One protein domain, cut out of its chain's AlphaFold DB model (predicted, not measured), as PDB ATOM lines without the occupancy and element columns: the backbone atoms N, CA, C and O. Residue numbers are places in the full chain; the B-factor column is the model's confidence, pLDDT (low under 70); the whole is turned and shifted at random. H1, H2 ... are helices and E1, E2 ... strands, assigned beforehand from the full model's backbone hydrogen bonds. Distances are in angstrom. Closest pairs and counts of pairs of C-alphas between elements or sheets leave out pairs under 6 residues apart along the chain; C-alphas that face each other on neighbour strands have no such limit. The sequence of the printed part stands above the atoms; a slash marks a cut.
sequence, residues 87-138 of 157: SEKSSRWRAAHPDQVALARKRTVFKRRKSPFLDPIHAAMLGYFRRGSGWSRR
ATOM      1  N   SER A  87     173.508 160.405 197.150       87.56
ATOM      2  CA  SER A  87     172.213 160.672 196.515       87.56
ATOM      3  C   SER A  87     172.076 162.130 196.069       87.56
ATOM      4  O   SER A  87     171.674 162.403 194.931       87.56
ATOM      5  N   GLU A  88     172.476 163.086 196.911       88.31
ATOM      6  CA  GLU A  88     172.440 164.508 196.558       88.31
ATOM      7  C   GLU A  88     173.433 164.844 195.447       88.31
ATOM      8  O   GLU A  88     173.086 165.589 194.528       88.31
ATOM      9  N   LYS A  89     174.646 164.270 195.485       87.19
ATOM     10  CA  LYS A  89     175.636 164.429 194.403       87.19
ATOM     11  C   LYS A  89     175.054 163.960 193.070       87.19
ATOM     12  O   LYS A  89     175.057 164.719 192.102       87.19
ATOM     13  N   SER A  90     174.487 162.754 193.039       88.44
ATOM     14  CA  SER A  90     173.850 162.185 191.845       88.44
ATOM     15  C   SER A  90     172.648 163.005 191.379       88.44
ATOM     16  O   SER A  90     172.438 163.172 190.181       88.44
ATOM     17  N   SER A  91     171.837 163.531 192.296       89.12
ATOM     18  CA  SER A  91     170.667 164.351 191.953       89.12
ATOM     19  C   SER A  91     171.072 165.700 191.358       89.12
ATOM     20  O   SER A  91     170.581 166.061 190.290       89.12
ATOM     21  N   ARG A  92     172.044 166.389 191.967       89.06
ATOM     22  CA  ARG A  92     172.617 167.634 191.428       89.06
ATOM     23  C   ARG A  92     173.272 167.420 190.067       89.06
ATOM     24  O   ARG A  92     173.063 168.217 189.157       89.06
ATOM     25  N   TRP A  93     174.035 166.338 189.911       89.31
ATOM     26  CA  TRP A  93     174.673 166.021 188.637       89.31
ATOM     27  C   TRP A  93     173.641 165.791 187.532       89.31
ATOM     28  O   TRP A  93     173.787 166.354 186.450       89.31
ATOM     29  N   ARG A  94     172.573 165.031 187.821       91.00
ATOM     30  CA  ARG A  94     171.478 164.772 186.872       91.00
ATOM     31  C   ARG A  94     170.741 166.050 186.480       91.00
ATOM     32  O   ARG A  94     170.438 166.218 185.305       91.00
ATOM     33  N   ALA A  95     170.487 166.942 187.439       89.62
ATOM     34  CA  ALA A  95     169.863 168.237 187.175       89.62
ATOM     35  C   ALA A  95     170.737 169.126 186.272       89.62
ATOM     36  O   ALA A  95     170.223 169.797 185.387       89.62
ATOM     37  N   ALA A  96     172.059 169.090 186.457       89.62
ATOM     38  CA  ALA A  96     172.998 169.893 185.678       89.62
ATOM     39  C   ALA A  96     173.377 169.294 184.306       89.62
ATOM     40  O   ALA A  96     174.045 169.974 183.533       89.62
ATOM     41  N   HIS A  97     173.016 168.036 184.020       92.06
ATOM     42  CA  HIS A  97     173.356 167.336 182.770       92.06
ATOM     43  C   HIS A  97     172.148 166.567 182.201       92.06
ATOM     44  O   HIS A  97     172.210 165.338 182.057       92.06
ATOM     45  N   PRO A  98     171.038 167.253 181.869       93.12
ATOM     46  CA  PRO A  98     169.811 166.597 181.413       93.12
ATOM     47  C   PRO A  98     170.030 165.719 180.169       93.12
ATOM     48  O   PRO A  98     169.495 164.610 180.102       93.12
ATOM     49  N   ASP A  99     170.888 166.140 179.238       94.69
ATOM     50  CA  ASP A  99     171.157 165.403 177.995       94.69
ATOM     51  C   ASP A  99     171.866 164.071 178.238       94.69
ATOM     52  O   ASP A  99     171.517 163.037 177.662       94.69
ATOM     53  N   GLN A 100     172.837 164.064 179.153       93.75
ATOM     54  CA  GLN A 100     173.553 162.846 179.526       93.75
ATOM     55  C   GLN A 100     172.622 161.866 180.243       93.75
ATOM     56  O   GLN A 100     172.693 160.656 180.015       93.75
ATOM     57  N   VAL A 101     171.692 162.383 181.052       93.69
ATOM     58  CA  VAL A 101     170.638 161.576 181.679       93.69
ATOM     59  C   VAL A 101     169.693 160.997 180.630       93.69
ATOM     60  O   VAL A 101     169.362 159.812 180.704       93.69
ATOM     61  N   ALA A 102     169.282 161.785 179.637       92.50
ATOM     62  CA  ALA A 102     168.434 161.311 178.547       92.50
ATOM     63  C   ALA A 102     169.129 160.208 177.730       92.50
ATOM     64  O   ALA A 102     168.527 159.166 177.453       92.50
ATOM     65  N   LEU A 103     170.414 160.380 177.411       92.75
ATOM     66  CA  LEU A 103     171.219 159.367 176.725       92.75
ATOM     67  C   LEU A 103     171.363 158.088 177.559       92.75
ATOM     68  O   LEU A 103     171.177 156.984 177.038       92.75
ATOM     69  N   ALA A 104     171.658 158.221 178.853       91.19
ATOM     70  CA  ALA A 104     171.744 157.086 179.764       91.19
ATOM     71  C   ALA A 104     170.414 156.321 179.814       91.19
ATOM     72  O   ALA A 104     170.415 155.103 179.654       91.19
ATOM     73  N   ARG A 105     169.280 157.028 179.916       91.06
ATOM     74  CA  ARG A 105     167.937 156.423 179.866       91.06
ATOM     75  C   ARG A 105     167.706 155.647 178.566       91.06
ATOM     76  O   ARG A 105     167.280 154.496 178.638       91.06
ATOM     77  N   LYS A 106     168.047 156.211 177.398       88.06
ATOM     78  CA  LYS A 106     167.951 155.510 176.097       88.06
ATOM     79  C   LYS A 106     168.779 154.218 176.083       88.06
ATOM     80  O   LYS A 106     168.278 153.167 175.686       88.06
ATOM     81  N   ARG A 107     170.020 154.269 176.582       87.69
ATOM     82  CA  ARG A 107     170.899 153.090 176.707       87.69
ATOM     83  C   ARG A 107     170.319 152.037 177.654       87.69
ATOM     84  O   ARG A 107     170.392 150.847 177.362       87.69
ATOM     85  N   THR A 108     169.732 152.452 178.775       85.88
ATOM     86  CA  THR A 108     169.085 151.530 179.718       85.88
ATOM     87  C   THR A 108     167.872 150.847 179.091       85.88
ATOM     88  O   THR A 108     167.723 149.638 179.253       85.88
ATOM     89  N   VAL A 109     167.043 151.583 178.344       82.19
ATOM     90  CA  VAL A 109     165.906 151.014 177.598       82.19
ATOM     91  C   VAL A 109     166.389 149.980 176.583       82.19
ATOM     92  O   VAL A 109     165.839 148.884 176.537       82.19
ATOM     93  N   PHE A 110     167.454 150.286 175.835       77.62
ATOM     94  CA  PHE A 110     168.068 149.342 174.898       77.62
ATOM     95  C   PHE A 110     168.523 148.054 175.600       77.62
ATOM     96  O   PHE A 110     168.124 146.966 175.199       77.62
ATOM     97  N   LYS A 111     169.293 148.168 176.694       78.25
ATOM     98  CA  LYS A 111     169.805 147.010 177.453       78.25
ATOM     99  C   LYS A 111     168.704 146.153 178.079       78.25
ATOM    100  O   LYS A 111     168.864 144.946 178.193       78.25
ATOM    101  N   ARG A 112     167.606 146.770 178.524       79.19
ATOM    102  CA  ARG A 112     166.474 146.063 179.149       79.19
ATOM    103  C   ARG A 112     165.502 145.469 178.132       79.19
ATOM    104  O   ARG A 112     164.538 144.814 178.530       79.19
ATOM    105  N   ARG A 113     165.702 145.715 176.837       70.50
ATOM    106  CA  ARG A 113     164.782 145.235 175.815       70.50
ATOM    107  C   ARG A 113     164.930 143.724 175.649       70.50
ATOM    108  O   ARG A 113     166.010 143.232 175.361       70.50
ATOM    109  N   LYS A 114     163.819 142.998 175.799       72.12
ATOM    110  CA  LYS A 114     163.759 141.538 175.599       72.12
ATOM    111  C   LYS A 114     163.494 141.133 174.145       72.12
ATOM    112  O   LYS A 114     163.653 139.971 173.800       72.12
ATOM    113  N   SER A 115     163.072 142.073 173.298       67.00
ATOM    114  CA  SER A 115     162.789 141.817 171.886       67.00
ATOM    115  C   SER A 115     164.000 142.148 170.998       67.00
ATOM    116  O   SER A 115     164.614 143.213 171.176       67.00
ATOM    117  N   PRO A 116     164.323 141.302 170.006       68.88
ATOM    118  CA  PRO A 116     165.479 141.491 169.127       68.88
ATOM    119  C   PRO A 116     165.359 142.758 168.263       68.88
ATOM    120  O   PRO A 116     164.257 143.252 168.023       68.88
ATOM    121  N   PHE A 117     166.493 143.359 167.866       70.25
ATOM    122  CA  PHE A 117     166.541 144.499 166.927       70.25
ATOM    123  C   PHE A 117     166.463 143.948 165.512       70.25
ATOM    124  O   PHE A 117     167.467 143.798 164.836       70.25
ATOM    125  N   LEU A 118     165.248 143.582 165.115       72.38
ATOM    126  CA  LEU A 118     164.964 143.142 163.760       72.38
ATOM    127  C   LEU A 118     164.388 144.319 162.984       72.38
ATOM    128  O   LEU A 118     163.520 145.041 163.496       72.38
ATOM    129  N   ASP A 119     164.884 144.511 161.766       77.12
ATOM    130  CA  ASP A 119     164.133 145.274 160.783       77.12
ATOM    131  C   ASP A 119     162.860 144.494 160.388       77.12
ATOM    132  O   ASP A 119     162.742 143.297 160.678       77.12
ATOM    133  N   PRO A 120     161.866 145.158 159.778       74.38
ATOM    134  CA  PRO A 120     160.590 144.519 159.474       74.38
ATOM    135  C   PRO A 120     160.696 143.298 158.553       74.38
ATOM    136  O   PRO A 120     159.873 142.391 158.663       74.38
ATOM    137  N   ILE A 121     161.704 143.260 157.680       78.75
ATOM    138  CA  ILE A 121     161.891 142.192 156.697       78.75
ATOM    139  C   ILE A 121     162.460 140.954 157.396       78.75
ATOM    140  O   ILE A 121     161.854 139.885 157.350       78.75
ATOM    141  N   HIS A 122     163.554 141.108 158.143       79.50
ATOM    142  CA  HIS A 122     164.147 140.030 158.934       79.50
ATOM    143  C   HIS A 122     163.190 139.525 160.017       79.50
ATOM    144  O   HIS A 122     163.154 138.328 160.304       79.50
ATOM    145  N   ALA A 123     162.383 140.413 160.607       79.50
ATOM    146  CA  ALA A 123     161.348 140.013 161.551       79.50
ATOM    147  C   ALA A 123     160.330 139.068 160.905       79.50
ATOM    148  O   ALA A 123     160.073 137.996 161.455       79.50
ATOM    149  N   ALA A 124     159.808 139.432 159.731       77.31
ATOM    150  CA  ALA A 124     158.872 138.595 158.989       77.31
ATOM    151  C   ALA A 124     159.499 137.243 158.606       77.31
ATOM    152  O   ALA A 124     158.884 136.203 158.842       77.31
ATOM    153  N   MET A 125     160.745 137.244 158.114       82.12
ATOM    154  CA  MET A 125     161.473 136.019 157.755       82.12
ATOM    155  C   MET A 125     161.667 135.066 158.942       82.12
ATOM    156  O   MET A 125     161.556 133.854 158.791       82.12
ATOM    157  N   LEU A 126     161.925 135.597 160.139       81.06
ATOM    158  CA  LEU A 126     162.133 134.801 161.353       81.06
ATOM    159  C   LEU A 126     160.820 134.452 162.091       81.06
ATOM    160  O   LEU A 126     160.857 133.902 163.198       81.06
ATOM    161  N   GLY A 127     159.655 134.779 161.515       81.44
ATOM    162  CA  GLY A 127     158.337 134.507 162.105       81.44
ATOM    163  C   GLY A 127     157.989 135.401 163.303       81.44
ATOM    164  O   GLY A 127     157.145 135.047 164.139       81.44
ATOM    165  N   TYR A 128     158.648 136.554 163.419       82.38
ATOM    166  CA  TYR A 128     158.310 137.590 164.386       82.38
ATOM    167  C   TYR A 128     157.237 138.518 163.812       82.38
ATOM    168  O   TYR A 128     157.274 138.918 162.654       82.38
ATOM    169  N   PHE A 129     156.288 138.915 164.654       81.00
ATOM    170  CA  PHE A 129     155.288 139.931 164.342       81.00
ATOM    171  C   PHE A 129     155.369 141.078 165.350       81.00
ATOM    172  O   PHE A 129     155.837 140.918 166.484       81.00
ATOM    173  N   ARG A 130     154.939 142.268 164.928       77.12
ATOM    174  CA  ARG A 130     154.978 143.462 165.772       77.12
ATOM    175  C   ARG A 130     153.837 143.409 166.792       77.12
ATOM    176  O   ARG A 130     152.679 143.264 166.414       77.12
ATOM    177  N   ARG A 131     154.152 143.554 168.081       77.62
ATOM    178  CA  ARG A 131     153.175 143.666 169.177       77.62
ATOM    179  C   ARG A 131     153.516 144.902 170.008       77.62
ATOM    180  O   ARG A 131     154.502 144.914 170.745       77.62
ATOM    181  N   GLY A 132     152.722 145.964 169.861       75.75
ATOM    182  CA  GLY A 132     153.035 147.275 170.439       75.75
ATOM    183  C   GLY A 132     154.362 147.827 169.902       75.75
ATOM    184  O   GLY A 132     154.568 147.902 168.692       75.75
ATOM    185  N   SER A 133     155.281 148.191 170.801       68.06
ATOM    186  CA  SER A 133     156.619 148.697 170.455       68.06
ATOM    187  C   SER A 133     157.689 147.607 170.276       68.06
ATOM    188  O   SER A 133     158.839 147.937 169.982       68.06
ATOM    189  N   GLY A 134     157.343 146.323 170.442       73.12
ATOM    190  CA  GLY A 134     158.283 145.199 170.382       73.12
ATOM    191  C   GLY A 134     157.952 144.153 169.314       73.12
ATOM    192  O   GLY A 134     156.885 144.162 168.701       73.12
ATOM    193  N   TRP A 135     158.883 143.218 169.125       78.69
ATOM    194  CA  TRP A 135     158.720 142.028 168.286       78.69
ATOM    195  C   TRP A 135     158.377 140.813 169.152       78.69
ATOM    196  O   TRP A 135     159.025 140.584 170.174       78.69
ATOM    197  N   SER A 136     157.371 140.039 168.754       77.62
ATOM    198  CA  SER A 136     156.963 138.782 169.396       77.62
ATOM    199  C   SER A 136     157.043 137.645 168.383       77.62
ATOM    200  O   SER A 136     156.651 137.831 167.236       77.62
ATOM    201  N   ARG A 137     157.551 136.476 168.781       78.75
ATOM    202  CA  ARG A 137     157.585 135.295 167.906       78.75
ATOM    203  C   ARG A 137     156.262 134.548 168.021       78.75
ATOM    204  O   ARG A 137     155.759 134.375 169.133       78.75
ATOM    205  N   ARG A 138     155.688 134.121 166.897       71.88
ATOM    206  CA  ARG A 138     154.512 133.242 166.923       71.88
ATOM    207  C   ARG A 138     154.960 131.864 167.448       71.88
ATOM    208  O   ARG A 138     156.020 131.405 167.017       71.88
TER     209      ARG A 138
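Overview. This is residues 87 to 138 of the 157 residues of an uncharacterized protein of Desulfurellales bacterium (UniProt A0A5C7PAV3). From its first residue the printed part is a long helical arm, in which H1 and H2 meet near their ends as an L, followed by a stretched link to a small head at the far end. The head is the short helix H3 beside a hairpin of two strands, E1 and E2. The 52 printed residues hold three named helices and two named strands in the order H1 H2 H3 E1 E2; the sheet is E1 - E2, antiparallel, and the class is mixed, helices and strands. The whole is extended, with a radius of gyration of the C-alphas of 16.7 A and spans of 48 by 17 by 15 A.

Arrangement. Start with H1, residues 87 to 96, and H2, residues 98 to 111: they are close but not clearly touching, and their closest C-alphas, of Arg 94 and Val 101, are 6.2 A apart. Their lines stand at 71 degrees, only just about perpendicular. Go on to H3, residues 120 to 125, which is apart from both H1 and H2. In the hairpin of E1, residues 128 to 131, and E2, residues 134 to 137, look for N 129 and O 136, 2.8 A apart and within hydrogen-bond range; the strand directions differ by 137 degrees. The closest C-alphas of H3 and E1, those of Ala 123 and Phe 129, are 6.7 A apart. In H1, H2 and H3 every O i to N i+4 pair is within hydrogen-bond range.

Along the chain. Find C-alpha 87 at (172.213, 160.672, 196.515); from there H1 runs 14.3 A to C-alpha 96. H2 runs 20.0 A from C-alpha 98 to C-alpha 111 at (169.805, 147.010, 177.453). H3 measures 8.7 A, E1 9.3 A and E2 10.2 A, and E2 ends with C-alpha 137 at (157.585, 135.295, 167.906).

Size, cuts and confidence. The C-alphas farthest apart, of Glu 88 and Met 125, are 49.4 A apart. The printed part has no cut and no long link. The model's pLDDT is under 70 at residues 115 to 116 and 133.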